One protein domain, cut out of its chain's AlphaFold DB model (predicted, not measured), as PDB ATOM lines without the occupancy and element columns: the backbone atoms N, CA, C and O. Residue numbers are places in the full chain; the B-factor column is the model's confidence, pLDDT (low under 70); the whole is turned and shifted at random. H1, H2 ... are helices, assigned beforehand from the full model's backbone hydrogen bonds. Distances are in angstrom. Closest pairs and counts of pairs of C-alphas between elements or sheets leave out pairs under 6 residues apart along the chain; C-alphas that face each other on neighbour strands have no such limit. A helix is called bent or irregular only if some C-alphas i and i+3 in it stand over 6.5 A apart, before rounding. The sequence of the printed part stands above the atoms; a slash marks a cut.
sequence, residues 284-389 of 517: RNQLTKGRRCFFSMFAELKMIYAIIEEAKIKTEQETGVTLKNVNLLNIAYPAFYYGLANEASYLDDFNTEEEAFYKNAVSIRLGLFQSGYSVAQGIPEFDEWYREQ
ATOM      1  N   ARG A 284     111.719  35.711  69.810       65.50
ATOM      2  CA  ARG A 284     112.709  34.747  69.301       65.50
ATOM      3  C   ARG A 284     112.124  33.607  68.465       65.50
ATOM      4  O   ARG A 284     111.997  32.478  68.940       65.50
ATOM      5  N   ASN A 285     111.940  33.879  67.170       59.50
ATOM      6  CA  ASN A 285     111.853  32.875  66.100       59.50
ATOM      7  C   ASN A 285     111.036  31.620  66.480       59.50
ATOM      8  O   ASN A 285     111.442  30.492  66.204       59.50
ATOM      9  N   GLN A 286     109.861  31.833  67.075       61.91
ATOM     10  CA  GLN A 286     108.867  30.836  67.471       61.91
ATOM     11  C   GLN A 286     109.051  30.065  68.787       61.91
ATOM     12  O   GLN A 286     108.211  29.203  69.062       61.91
ATOM     13  N   LEU A 287     110.053  30.355  69.624       67.31
ATOM     14  CA  LEU A 287     110.239  29.627  70.894       67.31
ATOM     15  C   LEU A 287     109.465  30.235  72.075       67.31
ATOM     16  O   LEU A 287     108.849  29.485  72.840       67.31
ATOM     17  N   THR A 288     109.380  31.564  72.177       79.31
ATOM     18  CA  THR A 288     108.523  32.239  73.163       79.31
ATOM     19  C   THR A 288     107.359  32.916  72.445       79.31
ATOM     20  O   THR A 288     107.494  33.986  71.868       79.31
ATOM     21  N   LYS A 289     106.189  32.266  72.462       88.06
ATOM     22  CA  LYS A 289     104.981  32.708  71.748       88.06
ATOM     23  C   LYS A 289     103.810  33.021  72.675       88.06
ATOM     24  O   LYS A 289     103.643  32.415  73.740       88.06
ATOM     25  N   GLY A 290     102.927  33.896  72.208       91.25
ATOM     26  CA  GLY A 290     101.653  34.175  72.851       91.25
ATOM     27  C   GLY A 290     101.812  34.839  74.218       91.25
ATOM     28  O   GLY A 290     102.682  35.672  74.453       91.25
ATOM     29  N   ARG A 291     101.002  34.394  75.183       91.00
ATOM     30  CA  ARG A 291     101.029  34.901  76.568       91.00
ATOM     31  C   ARG A 291     102.375  34.735  77.280       91.00
ATOM     32  O   ARG A 291     102.636  35.471  78.227       91.00
ATOM     33  N   ARG A 292     103.229  33.790  76.857       88.94
ATOM     34  CA  ARG A 292     104.553  33.595  77.479       88.94
ATOM     35  C   ARG A 292     105.462  34.807  77.289       88.94
ATOM     36  O   ARG A 292     106.270  35.078  78.169       88.94
ATOM     37  N   CYS A 293     105.264  35.583  76.223       91.25
ATOM     38  CA  CYS A 293     106.036  36.793  75.957       91.25
ATOM     39  C   CYS A 293     105.954  37.809  77.111       91.25
ATOM     40  O   CYS A 293     106.947  38.457  77.421       91.25
ATOM     41  N   PHE A 294     104.809  37.906  77.799       93.56
ATOM     42  CA  PHE A 294     104.628  38.810  78.944       93.56
ATOM     43  C   PHE A 294     105.431  38.401  80.184       93.56
ATOM     44  O   PHE A 294     105.782  39.269  80.976       93.56
ATOM     45  N   PHE A 295     105.750  37.113  80.351       89.50
ATOM     46  CA  PHE A 295     106.637  36.661  81.424       89.50
ATOM     47  C   PHE A 295     108.068  37.151  81.175       89.50
ATOM     48  O   PHE A 295     108.651  37.800  82.039       89.50
ATOM     49  N   SER A 296     108.606  36.907  79.976       87.56
ATOM     50  CA  SER A 296     109.976  37.299  79.623       87.56
ATOM     51  C   SER A 296     110.144  38.823  79.559       87.56
ATOM     52  O   SER A 296     111.107  39.353  80.102       87.56
ATOM     53  N   MET A 297     109.161  39.544  79.001       92.06
ATOM     54  CA  MET A 297     109.120  41.014  79.036       92.06
ATOM     55  C   MET A 297     109.098  41.566  80.471       92.06
ATOM     56  O   MET A 297     109.798  42.530  80.772       92.06
ATOM     57  N   PHE A 298     108.334  40.956  81.383       92.81
ATOM     58  CA  PHE A 298     108.331  41.386  82.783       92.81
ATOM     59  C   PHE A 298     109.660  41.072  83.496       92.81
ATOM     60  O   PHE A 298     110.143  41.890  84.281       92.81
ATOM     61  N   ALA A 299     110.276  39.921  83.208       88.69
ATOM     62  CA  ALA A 299     111.585  39.557  83.748       88.69
ATOM     63  C   ALA A 299     112.676  40.557  83.322       88.69
ATOM     64  O   ALA A 299     113.465  40.998  84.156       88.69
ATOM     65  N   GLU A 300     112.674  40.979  82.058       90.50
ATOM     66  CA  GLU A 300     113.558  42.030  81.549       90.50
ATOM     67  C   GLU A 300     113.290  43.391  82.206       90.50
ATOM     68  O   GLU A 300     114.227  44.014  82.702       90.50
ATOM     69  N   LEU A 301     112.031  43.845  82.279       94.38
ATOM     70  CA  LEU A 301     111.678  45.105  82.950       94.38
ATOM     71  C   LEU A 301     112.176  45.121  84.407       94.38
ATOM     72  O   LEU A 301     112.701  46.130  84.883       94.38
ATOM     73  N   LYS A 302     112.070  43.986  85.109       92.38
ATOM     74  CA  LYS A 302     112.599  43.809  86.467       92.38
ATOM     75  C   LYS A 302     114.131  43.890  86.526       92.38
ATOM     76  O   LYS A 302     114.654  44.473  87.473       92.38
ATOM     77  N   MET A 303     114.842  43.354  85.534       90.00
ATOM     78  CA  MET A 303     116.304  43.479  85.430       90.00
ATOM     79  C   MET A 303     116.743  44.918  85.151       90.00
ATOM     80  O   MET A 303     117.630  45.425  85.833       90.00
ATOM     81  N   ILE A 304     116.092  45.598  84.204       93.62
ATOM     82  CA  ILE A 304     116.353  47.009  83.880       93.62
ATOM     83  C   ILE A 304     116.148  47.878  85.129       93.62
ATOM     84  O   ILE A 304     117.021  48.674  85.476       93.62
ATOM     85  N   TYR A 305     115.050  47.665  85.863       95.25
ATOM     86  CA  TYR A 305     114.784  48.354  87.127       95.25
ATOM     87  C   TYR A 305     115.876  48.094  88.182       95.25
ATOM     88  O   TYR A 305     116.331  49.037  88.827       95.25
ATOM     89  N   ALA A 306     116.343  46.850  88.337       92.06
ATOM     90  CA  ALA A 306     117.404  46.509  89.291       92.06
ATOM     91  C   ALA A 306     118.755  47.168  88.945       92.06
ATOM     92  O   ALA A 306     119.437  47.677  89.835       92.06
ATOM     93  N   ILE A 307     119.122  47.231  87.658       92.06
ATOM     94  CA  ILE A 307     120.333  47.936  87.195       92.06
ATOM     95  C   ILE A 307     120.233  49.441  87.499       92.06
ATOM     96  O   ILE A 307     121.211  50.056  87.924       92.06
ATOM     97  N   ILE A 308     119.049  50.032  87.315       95.38
ATOM     98  CA  ILE A 308     118.768  51.443  87.616       95.38
ATOM     99  C   ILE A 308     118.811  51.722  89.128       95.38
ATOM    100  O   ILE A 308     119.351  52.745  89.550       95.38
ATOM    101  N   GLU A 309     118.293  50.815  89.956       93.69
ATOM    102  CA  GLU A 309     118.361  50.913  91.419       93.69
ATOM    103  C   GLU A 309     119.813  50.852  91.922       93.69
ATOM    104  O   GLU A 309     120.236  51.711  92.700       93.69
ATOM    105  N   GLU A 310     120.620  49.920  91.404       92.25
ATOM    106  CA  GLU A 310     122.056  49.846  91.697       92.25
ATOM    107  C   GLU A 310     122.804  51.109  91.226       92.25
ATOM    108  O   GLU A 310     123.677  51.623  91.933       92.25
ATOM    109  N   ALA A 311     122.445  51.638  90.049       94.06
ATOM    110  CA  ALA A 311     122.997  52.882  89.524       94.06
ATOM    111  C   ALA A 311     122.712  54.060  90.464       94.06
ATOM    112  O   ALA A 311     123.638  54.797  90.799       94.06
ATOM    113  N   LYS A 312     121.468  54.194  90.948       94.94
ATOM    114  CA  LYS A 312     121.067  55.250  91.887       94.94
ATOM    115  C   LYS A 312     121.878  55.163  93.175       94.94
ATOM    116  O   LYS A 312     122.478  56.157  93.572       94.94
ATOM    117  N   ILE A 313     121.966  53.976  93.781       93.69
ATOM    118  CA  ILE A 313     122.732  53.758  95.018       93.69
ATOM    119  C   ILE A 313     124.198  54.176  94.840       93.69
ATOM    120  O   ILE A 313     124.740  54.878  95.693       93.69
ATOM    121  N   LYS A 314     124.837  53.791  93.726       93.38
ATOM    122  CA  LYS A 314     126.235  54.155  93.443       93.38
ATOM    123  C   LYS A 314     126.405  55.656  93.208       93.38
ATOM    124  O   LYS A 314     127.271  56.259  93.833       93.38
ATOM    125  N   THR A 315     125.542  56.289  92.413       92.81
ATOM    126  CA  THR A 315     125.594  57.742  92.182       92.81
ATOM    127  C   THR A 315     125.375  58.545  93.469       92.81
ATOM    128  O   THR A 315     126.096  59.515  93.704       92.81
ATOM    129  N   GLU A 316     124.448  58.143  94.341       94.12
ATOM    130  CA  GLU A 316     124.225  58.812  95.634       94.12
ATOM    131  C   GLU A 316     125.426  58.649  96.587       94.12
ATOM    132  O   GLU A 316     125.760  59.582  97.317       94.12
ATOM    133  N   GLN A 317     126.119  57.502  96.552       93.12
ATOM    134  CA  GLN A 317     127.348  57.262  97.323       93.12
ATOM    135  C   GLN A 317     128.557  58.047  96.790       93.12
ATOM    136  O   GLN A 317     129.328  58.589  97.578       93.12
ATOM    137  N   GLU A 318     128.726  58.113  95.469       92.56
ATOM    138  CA  GLU A 318     129.855  58.780  94.804       92.56
ATOM    139  C   GLU A 318     129.747  60.313  94.864       92.56
ATOM    140  O   GLU A 318     130.757  60.999  95.019       92.56
ATOM    141  N   THR A 319     128.531  60.861  94.760       90.62
ATOM    142  CA  THR A 319     128.290  62.317  94.752       90.62
ATOM    143  C   THR A 319     127.932  62.897  96.121       90.62
ATOM    144  O   THR A 319     128.065  64.103  96.327       90.62
ATOM    145  N   GLY A 320     127.435  62.072  97.050       90.75
ATOM    146  CA  GLY A 320     126.853  62.522  98.318       90.75
ATOM    147  C   GLY A 320     125.496  63.234  98.184       90.75
ATOM    148  O   GLY A 320     124.972  63.731  99.182       90.75
ATOM    149  N   VAL A 321     124.918  63.301  96.979       89.50
ATOM    150  CA  VAL A 321     123.631  63.955  96.701       89.50
ATOM    151  C   VAL A 321     122.530  62.902  96.631       89.50
ATOM    152  O   VAL A 321     122.631  61.954  95.863       89.50
ATOM    153  N   THR A 322     121.456  63.071  97.408       91.69
ATOM    154  CA  THR A 322     120.262  62.211  97.316       91.69
ATOM    155  C   THR A 322     119.414  62.600  96.107       91.69
ATOM    156  O   THR A 322     118.904  63.722  96.061       91.69
ATOM    157  N   LEU A 323     119.199  61.656  95.193       91.06
ATOM    158  CA  LEU A 323     118.389  61.814  93.986       91.06
ATOM    159  C   LEU A 323     116.902  61.673  94.344       91.06
ATOM    160  O   LEU A 323     116.359  60.565  94.384       91.06
ATOM    161  N   LYS A 324     116.262  62.793  94.702       90.31
ATOM    162  CA  LYS A 324     114.925  62.803  95.331       90.31
ATOM    163  C   LYS A 324     113.766  62.840  94.345       90.31
ATOM    164  O   LYS A 324     112.719  62.285  94.670       90.31
ATOM    165  N   ASN A 325     113.925  63.477  93.185       90.50
ATOM    166  CA  ASN A 325     112.859  63.601  92.187       90.50
ATOM    167  C   ASN A 325     113.041  62.602  91.030       90.50
ATOM    168  O   ASN A 325     112.396  62.734  89.996       90.50
ATOM    169  N   VAL A 326     113.900  61.592  91.207       93.00
ATOM    170  CA  VAL A 326     114.112  60.508  90.241       93.00
ATOM    171  C   VAL A 326     113.149  59.359  90.528       93.00
ATOM    172  O   VAL A 326     113.316  58.634  91.513       93.00
ATOM    173  N   ASN A 327     112.166  59.145  89.653       94.38
ATOM    174  CA  ASN A 327     111.316  57.962  89.700       94.38
ATOM    175  C   ASN A 327     111.928  56.843  88.844       94.38
ATOM    176  O   ASN A 327     111.863  56.857  87.616       94.38
ATOM    177  N   LEU A 328     112.487  55.821  89.501       95.81
ATOM    178  CA  LEU A 328     113.156  54.709  88.816       95.81
ATOM    179  C   LEU A 328     112.253  53.973  87.816       95.81
ATOM    180  O   LEU A 328     112.748  53.493  86.801       95.81
ATOM    181  N   LEU A 329     110.940  53.894  88.069       95.19
ATOM    182  CA  LEU A 329     110.002  53.241  87.154       95.19
ATOM    183  C   LEU A 329     109.756  54.083  85.893       95.19
ATOM    184  O   LEU A 329     109.666  53.518  84.804       95.19
ATOM    185  N   ASN A 330     109.719  55.414  86.031       94.56
ATOM    186  CA  ASN A 330     109.598  56.335  84.897       94.56
ATOM    187  C   ASN A 330     110.812  56.265  83.973       94.56
ATOM    188  O   ASN A 330     110.671  56.545  82.795       94.56
ATOM    189  N   ILE A 331     111.976  55.844  84.473       95.75
ATOM    190  CA  ILE A 331     113.168  55.603  83.652       95.75
ATOM    191  C   ILE A 331     113.190  54.167  83.103       95.75
ATOM    192  O   ILE A 331     113.476  53.947  81.926       95.75
ATOM    193  N   ALA A 332     112.879  53.176  83.943       95.88
ATOM    194  CA  ALA A 332     112.963  51.763  83.580       95.88
ATOM    195  C   ALA A 332     111.958  51.365  82.492       95.88
ATOM    196  O   ALA A 332     112.312  50.617  81.581       95.88
ATOM    197  N   TYR A 333     110.713  51.846  82.575       96.06
ATOM    198  CA  TYR A 333     109.657  51.422  81.658       96.06
ATOM    199  C   TYR A 333     109.851  51.948  80.219       96.06
ATOM    200  O   TYR A 333     109.718  51.142  79.295       96.06
ATOM    201  N   PRO A 334     110.238  53.216  79.971       95.50
ATOM    202  CA  PRO A 334     110.574  53.685  78.625       95.50
ATOM    203  C   PRO A 334     111.808  53.004  78.029       95.50
ATOM    204  O   PRO A 334     111.758  52.587  76.871       95.50
ATOM    205  N   ALA A 335     112.869  52.799  78.821       94.94
ATOM    206  CA  ALA A 335     114.062  52.072  78.380       94.94
ATOM    207  C   ALA A 335     113.741  50.615  77.991       94.94
ATOM    208  O   ALA A 335     114.225  50.124  76.974       94.94
ATOM    209  N   PHE A 336     112.859  49.949  78.743       95.44
ATOM    210  CA  PHE A 336     112.294  48.641  78.396       95.44
ATOM    211  C   PHE A 336     111.423  48.681  77.122       95.44
ATOM    212  O   PHE A 336     111.520  47.806  76.263       95.44
ATOM    213  N   TYR A 337     110.545  49.678  76.992       96.00
ATOM    214  CA  TYR A 337     109.534  49.710  75.935       96.00
ATOM    215  C   TYR A 337     110.115  50.120  74.576       96.00
ATOM    216  O   TYR A 337     109.820  49.474  73.573       96.00
ATOM    217  N   TYR A 338     110.948  51.159  74.524       95.19
ATOM    218  CA  TYR A 338     111.556  51.661  73.286       95.19
ATOM    219  C   TYR A 338     112.935  51.056  72.989       95.19
ATOM    220  O   TYR A 338     113.329  51.002  71.824       95.19
ATOM    221  N   GLY A 339     113.651  50.586  74.013       94.31
ATOM    222  CA  GLY A 339     115.023  50.096  73.893       94.31
ATOM    223  C   GLY A 339     116.074  51.211  73.808       94.31
ATOM    224  O   GLY A 339     115.769  52.374  73.528       94.31
ATOM    225  N   LEU A 340     117.341  50.844  74.019       92.44
ATOM    226  CA  LEU A 340     118.486  51.775  73.984       92.44
ATOM    227  C   LEU A 340     118.778  52.317  72.581       92.44
ATOM    228  O   LEU A 340     119.370  53.379  72.435       92.44
ATOM    229  N   ALA A 341     118.343  51.624  71.528       89.25
ATOM    230  CA  ALA A 341     118.490  52.116  70.159       89.25
ATOM    231  C   ALA A 341     117.638  53.371  69.877       89.25
ATOM    232  O   ALA A 341     117.920  54.100  68.929       89.25
ATOM    233  N   ASN A 342     116.607  53.628  70.692       91.69
ATOM    234  CA  ASN A 342     115.577  54.633  70.433       91.69
ATOM    235  C   ASN A 342     115.438  55.667  71.569       91.69
ATOM    236  O   ASN A 342     114.348  56.213  71.737       91.69
ATOM    237  N   GLU A 343     116.502  55.962  72.338       89.62
ATOM    238  CA  GLU A 343     116.438  56.845  73.531       89.62
ATOM    239  C   GLU A 343     115.774  58.204  73.259       89.62
ATOM    240  O   GLU A 343     114.980  58.699  74.058       89.62
ATOM    241  N   ALA A 344     116.020  58.773  72.076       90.12
ATOM    242  CA  ALA A 344     115.406  60.020  71.616       90.12
ATOM    243  C   ALA A 344     113.861  59.994  71.554       90.12
ATOM    244  O   ALA A 344     113.254  61.037  71.356       90.12
ATOM    245  N   SER A 345     113.222  58.829  71.713       89.50
ATOM    246  CA  SER A 345     111.759  58.678  71.743       89.50
ATOM    247  C   SER A 345     111.137  58.913  73.122       89.50
ATOM    248  O   SER A 345     109.914  58.940  73.208       89.50
ATOM    249  N   TYR A 346     111.944  59.010  74.188       90.88
ATOM    250  CA  TYR A 346     111.452  59.130  75.570       90.88
ATOM    251  C   TYR A 346     112.291  60.025  76.494       90.88
ATOM    252  O   TYR A 346     111.868  60.296  77.612       90.88
ATOM    253  N   LEU A 347     113.462  60.511  76.064       90.50
ATOM    254  CA  LEU A 347     114.251  61.457  76.869       90.50
ATOM    255  C   LEU A 347     113.489  62.758  77.184       90.50
ATOM    256  O   LEU A 347     113.700  63.323  78.253       90.50
ATOM    257  N   ASP A 348     112.591  63.193  76.296       89.50
ATOM    258  CA  ASP A 348     111.760  64.392  76.481       89.50
ATOM    259  C   ASP A 348     110.650  64.206  77.547       89.50
ATOM    260  O   ASP A 348     110.112  65.199  78.039       89.50
ATOM    261  N   ASP A 349     110.325  62.962  77.934       88.25
ATOM    262  CA  ASP A 349     109.367  62.657  79.014       88.25
ATOM    263  C   ASP A 349     109.999  62.806  80.414       88.25
ATOM    264  O   ASP A 349     109.291  62.841  81.425       88.25
ATOM    265  N   PHE A 350     111.334  62.845  80.505       94.00
ATOM    266  CA  PHE A 350     112.061  62.864  81.774       94.00
ATOM    267  C   PHE A 350     112.145  64.273  82.365       94.00
ATOM    268  O   PHE A 350     112.362  65.262  81.664       94.00
ATOM    269  N   ASN A 351     112.069  64.376  83.696       94.56
ATOM    270  CA  ASN A 351     112.450  65.623  84.354       94.56
ATOM    271  C   ASN A 351     113.982  65.820  84.326       94.56
ATOM    272  O   ASN A 351     114.743  64.876  84.134       94.56
ATOM    273  N   THR A 352     114.461  67.044  84.560       93.81
ATOM    274  CA  THR A 352     115.893  67.385  84.433       93.81
ATOM    275  C   THR A 352     116.824  66.553  85.334       93.81
ATOM    276  O   THR A 352     117.974  66.315  84.963       93.81
ATOM    277  N   GLU A 353     116.364  66.097  86.505       94.06
ATOM    278  CA  GLU A 353     117.144  65.213  87.387       94.06
ATOM    279  C   GLU A 353     117.164  63.771  86.844       94.06
ATOM    280  O   GLU A 353     118.215  63.130  86.840       94.06
ATOM    281  N   GLU A 354     116.033  63.288  86.320       95.88
ATOM    282  CA  GLU A 354     115.901  61.976  85.666       95.88
ATOM    283  C   GLU A 354     116.734  61.883  84.382       95.88
ATOM    284  O   GLU A 354     117.469  60.915  84.209       95.88
ATOM    285  N   GLU A 355     116.690  62.898  83.518       95.06
ATOM    286  CA  GLU A 355     117.453  62.955  82.265       95.06
ATOM    287  C   GLU A 355     118.968  62.970  82.525       95.06
ATOM    288  O   GLU A 355     119.732  62.225  81.899       95.06
ATOM    289  N   ALA A 356     119.412  63.779  83.494       93.31
ATOM    290  CA  ALA A 356     120.813  63.852  83.891       93.31
ATOM    291  C   ALA A 356     121.295  62.543  84.534       93.31
ATOM    292  O   ALA A 356     122.387  62.068  84.217       93.31
ATOM    293  N   PHE A 357     120.495  61.930  85.412       95.88
ATOM    294  CA  PHE A 357     120.812  60.625  85.989       95.88
ATOM    295  C   PHE A 357     120.838  59.525  84.915       95.88
ATOM    296  O   PHE A 357     121.761  58.706  84.892       95.88
ATOM    297  N   TYR A 358     119.891  59.551  83.972       95.94
ATOM    298  CA  TYR A 358     119.822  58.581  82.889       95.94
ATOM    299  C   TYR A 358     121.090  58.601  82.029       95.94
ATOM    300  O   TYR A 358     121.775  57.583  81.913       95.94
ATOM    301  N   LYS A 359     121.443  59.775  81.489       94.12
ATOM    302  CA  LYS A 359     122.582  59.944  80.573       94.12
ATOM    303  C   LYS A 359     123.937  59.677  81.232       94.12
ATOM    304  O   LYS A 359     124.840  59.177  80.568       94.12
ATOM    305  N   ASN A 360     124.091  60.013  82.515       92.12
ATOM    306  CA  ASN A 360     125.379  59.901  83.209       92.12
ATOM    307  C   ASN A 360     125.601  58.544  83.897       92.12
ATOM    308  O   ASN A 360     126.752  58.175  84.121       92.12
ATOM    309  N   ALA A 361     124.540  57.812  84.257       92.69
ATOM    310  CA  ALA A 361     124.658  56.579  85.039       92.69
ATOM    311  C   ALA A 361     123.902  55.378  84.451       92.69
ATOM    312  O   ALA A 361     124.418  54.262  84.523       92.69
ATOM    313  N   VAL A 362     122.705  55.569  83.886       94.38
ATOM    314  CA  VAL A 362     121.836  54.457  83.459       94.38
ATOM    315  C   VAL A 362     122.186  53.946  82.065       94.38
ATOM    316  O   VAL A 362     122.468  52.756  81.930       94.38
ATOM    317  N   SER A 363     122.205  54.810  81.045       93.50
ATOM    318  CA  SER A 363     122.404  54.396  79.643       93.50
ATOM    319  C   SER A 363     123.722  53.638  79.453       93.50
ATOM    320  O   SER A 363     123.757  52.584  78.823       93.50
ATOM    321  N   ILE A 364     124.792  54.099  80.113       90.62
ATOM    322  CA  ILE A 364     126.106  53.441  80.138       90.62
ATOM    323  C   ILE A 364     126.005  52.019  80.713       90.62
ATOM    324  O   ILE A 364     126.558  51.083  80.140       90.62
ATOM    325  N   ARG A 365     125.290  51.824  81.831       92.19
ATOM    326  CA  ARG A 365     125.150  50.505  82.477       92.19
ATOM    327  C   ARG A 365     124.274  49.557  81.672       92.19
ATOM    328  O   ARG A 365     124.635  48.393  81.527       92.19
ATOM    329  N   LEU A 366     123.163  50.049  81.122       91.31
ATOM    330  CA  LEU A 366     122.290  49.253  80.260       91.31
ATOM    331  C   LEU A 366     123.003  48.876  78.948       91.31
ATOM    332  O   LEU A 366     122.889  47.733  78.515       91.31
ATOM    333  N   GLY A 367     123.812  49.770  78.370       90.88
ATOM    334  CA  GLY A 367     124.643  49.477  77.196       90.88
ATOM    335  C   GLY A 367     125.780  48.487  77.480       90.88
ATOM    336  O   GLY A 367     126.046  47.597  76.670       90.88
ATOM    337  N   LEU A 368     126.422  48.566  78.653       87.50
ATOM    338  CA  LEU A 368     127.387  47.552  79.108       87.50
ATOM    339  C   LEU A 368     126.721  46.185  79.330       87.50
ATOM    340  O   LEU A 368     127.303  45.157  78.992       87.50
ATOM    341  N   PHE A 369     125.493  46.160  79.848       85.38
ATOM    342  CA  PHE A 369     124.713  44.931  80.015       85.38
ATOM    343  C   PHE A 369     124.302  44.316  78.666       85.38
ATOM    344  O   PHE A 369     124.529  43.129  78.445       85.38
ATOM    345  N   GLN A 370     123.783  45.124  77.736       86.38
ATOM    346  CA  GLN A 370     123.402  44.688  76.387       86.38
ATOM    347  C   GLN A 370     124.611  44.190  75.576       86.38
ATOM    348  O   GLN A 370     124.567  43.111  74.989       86.38
ATOM    349  N   SER A 371     125.738  44.909  75.602       84.31
ATOM    350  CA  SER A 371     126.974  44.443  74.949       84.31
ATOM    351  C   SER A 371     127.555  43.188  75.612       84.31
ATOM    352  O   SER A 371     128.017  42.288  74.911       84.31
ATOM    353  N   GLY A 372     127.463  43.072  76.941       78.06
ATOM    354  CA  GLY A 372     127.806  41.858  77.685       78.06
ATOM    355  C   GLY A 372     126.957  40.646  77.284       78.06
ATOM    356  O   GLY A 372     127.513  39.574  77.057       78.06
ATOM    357  N   TYR A 373     125.640  40.817  77.117       72.69
ATOM    358  CA  TYR A 373     124.733  39.793  76.582       72.69
ATOM    359  C   TYR A 373     125.155  39.338  75.179       72.69
ATOM    360  O   TYR A 373     125.306  38.140  74.929       72.69
ATOM    361  N   SER A 374     125.408  40.286  74.273       65.50
ATOM    362  CA  SER A 374     125.761  39.990  72.879       65.50
ATOM    363  C   SER A 374     127.120  39.289  72.737       65.50
ATOM    364  O   SER A 374     127.337  38.562  71.770       65.50
ATOM    365  N   VAL A 375     128.014  39.431  73.724       65.81
ATOM    366  CA  VAL A 375     129.239  38.621  73.856       65.81
ATOM    367  C   VAL A 375     128.954  37.256  74.509       65.81
ATOM    368  O   VAL A 375     129.504  36.243  74.076       65.81
ATOM    369  N   ALA A 376     128.083  37.197  75.520       64.25
ATOM    370  CA  ALA A 376     127.744  35.970  76.245       64.25
ATOM    371  C   ALA A 376     126.984  34.934  75.395       64.25
ATOM    372  O   ALA A 376     127.185  33.741  75.601       64.25
ATOM    373  N   GLN A 377     126.211  35.363  74.389       56.88
ATOM    374  CA  GLN A 377     125.509  34.502  73.411       56.88
ATOM    375  C   GLN A 377     126.426  33.531  72.618       56.88
ATOM    376  O   GLN A 377     125.929  32.724  71.832       56.88
ATOM    377  N   GLY A 378     127.753  33.585  72.807       55.34
ATOM    378  CA  GLY A 378     128.723  32.619  72.278       55.34
ATOM    379  C   GLY A 378     129.664  31.978  73.313       55.34
ATOM    380  O   GLY A 378     130.623  31.326  72.900       55.34
ATOM    381  N   ILE A 379     129.449  32.159  74.626       45.16
ATOM    382  CA  ILE A 379     130.375  31.715  75.690       45.16
ATOM    383  C   ILE A 379     129.656  30.787  76.697       45.16
ATOM    384  O   ILE A 379     128.878  31.278  77.515       45.16
ATOM    385  N   PRO A 380     129.964  29.470  76.733       55.50
ATOM    386  CA  PRO A 380     129.223  28.472  77.529       55.50
ATOM    387  C   PRO A 380     129.176  28.659  79.058       55.50
ATOM    388  O   PRO A 380     128.420  27.957  79.729       55.50
ATOM    389  N   GLU A 381     129.996  29.547  79.628       44.81
ATOM    390  CA  GLU A 381     130.145  29.727  81.083       44.81
ATOM    391  C   GLU A 381     129.199  30.783  81.681       44.81
ATOM    392  O   GLU A 381     128.857  30.689  82.857       44.81
ATOM    393  N   PHE A 382     128.717  31.748  80.891       47.44
ATOM    394  CA  PHE A 382     127.776  32.793  81.352       47.44
ATOM    395  C   PHE A 382     126.304  32.412  81.143       47.44
ATOM    396  O   PHE A 382     125.383  33.212  81.282       47.44
ATOM    397  N   ASP A 383     126.089  31.158  80.780       53.06
ATOM    398  CA  ASP A 383     125.041  30.776  79.853       53.06
ATOM    399  C   ASP A 383     123.729  30.427  80.593       53.06
ATOM    400  O   ASP A 383     122.703  30.252  79.967       53.06
ATOM    401  N   GLU A 384     123.673  30.322  81.928       55.31
ATOM    402  CA  GLU A 384     122.439  29.900  82.635       55.31
ATOM    403  C   GLU A 384     121.285  30.918  82.526       55.31
ATOM    404  O   GLU A 384     120.277  30.608  81.897       55.31
ATOM    405  N   TRP A 385     121.443  32.154  83.016       58.75
ATOM    406  CA  TRP A 385     120.408  33.194  82.857       58.75
ATOM    407  C   TRP A 385     120.302  33.706  81.408       58.75
ATOM    408  O   TRP A 385     119.209  33.991  80.917       58.75
ATOM    409  N   TYR A 386     121.427  33.771  80.686       59.53
ATOM    410  CA  TYR A 386     121.455  34.210  79.286       59.53
ATOM    411  C   TYR A 386     120.933  33.156  78.279       59.53
ATOM    412  O   TYR A 386     120.604  33.541  77.162       59.53
ATOM    413  N   ARG A 387     120.783  31.869  78.651       55.44
ATOM    414  CA  ARG A 387     120.003  30.864  77.881       55.44
ATOM    415  C   ARG A 387     118.506  30.945  78.144       55.44
ATOM    416  O   ARG A 387     117.737  30.513  77.290       55.44
ATOM    417  N   GLU A 388     118.095  31.420  79.321       57.78
ATOM    418  CA  GLU A 388     116.678  31.614  79.653       57.78
ATOM    419  C   GLU A 388     116.082  32.840  78.952       57.78
ATOM    420  O   GLU A 388     114.875  32.872  78.703       57.78
ATOM    421  N   GLN A 389     116.911  33.845  78.642       61.56
ATOM    422  CA  GLN A 389     116.497  35.012  77.867       61.56
ATOM    423  C   GLN A 389     116.866  34.860  76.395       61.56
ATOM    424  O   GLN A 389     118.015  34.698  76.002       61.56
TER     425      GLN A 389
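What this domain is: This is residues 284 to 389 of the 517 residues of an uncharacterized protein of Chitinophaga oryziterrae (UniProt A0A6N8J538). Two long helices, H1 and the bent H4, cross as an X near their middles, and H2 and H3 pack on one side of the crossing, H2 on H1 and H3 on H4b. Short H5 sits crosswise near the last residues of H4b, at 74 degrees to it, and the tip of H1 sticks out with residues 316 to 319. The printed part has 106 residues and is all helix, H1 to H5 in chain order, with no named strand. It is only just compact, close to loose, with a radius of gyration of the C-alphas of 15.1 A and spans of 44 by 30 by 20 A.

Where its parts are: Find C-alpha 290 at (101.653, 34.175, 72.851); from there H1 runs 44.5 A to residue 319. Next come H2, residues 328 to 338, 15.9 A, and H3, residues 340 to 345, irregular, with C-alphas 341 and 344 8.6 A apart. H4, residues 352 to 376, was assigned as one helix by its hydrogen bonds but is bent, with C-alphas 360 and 363 7.2 A apart: arm H4a is residues 352 to 360, 12.1 A, and H4b residues 363 to 376, 19.5 A. H5, residues 383 to 388, ends at (116.678, 31.614, 79.653).

How they stand to each other: Look at C-alphas 307 and 365, 7.2 A apart, where H1 and H4b touch at a steep tilt of 53 degrees, opposite ways. H1 touches H2 at Tyr 305 and Ala 332, C-alphas 5.2 A apart. H3 and H4b only just touch, with 3 pairs of C-alphas within 8 A, closest Leu 340 and Gly 367, 7.3 A. H1 and H5 are apart. Every O i to N i+4 pair is within hydrogen-bond range in H4a, H4b and H5, against 24 of 26 in H1, 6 of 7 in H2 and 0 of 2 in H3, where 1 of 3 O i to N i+3 pairs is.

The domain as a whole: The farthest C-alphas, Gln 286 and Gly 320, are 47.7 A apart. The printed part has no cut and no long link. Residues 284 to 287 and 374 to 389 have pLDDT under 70.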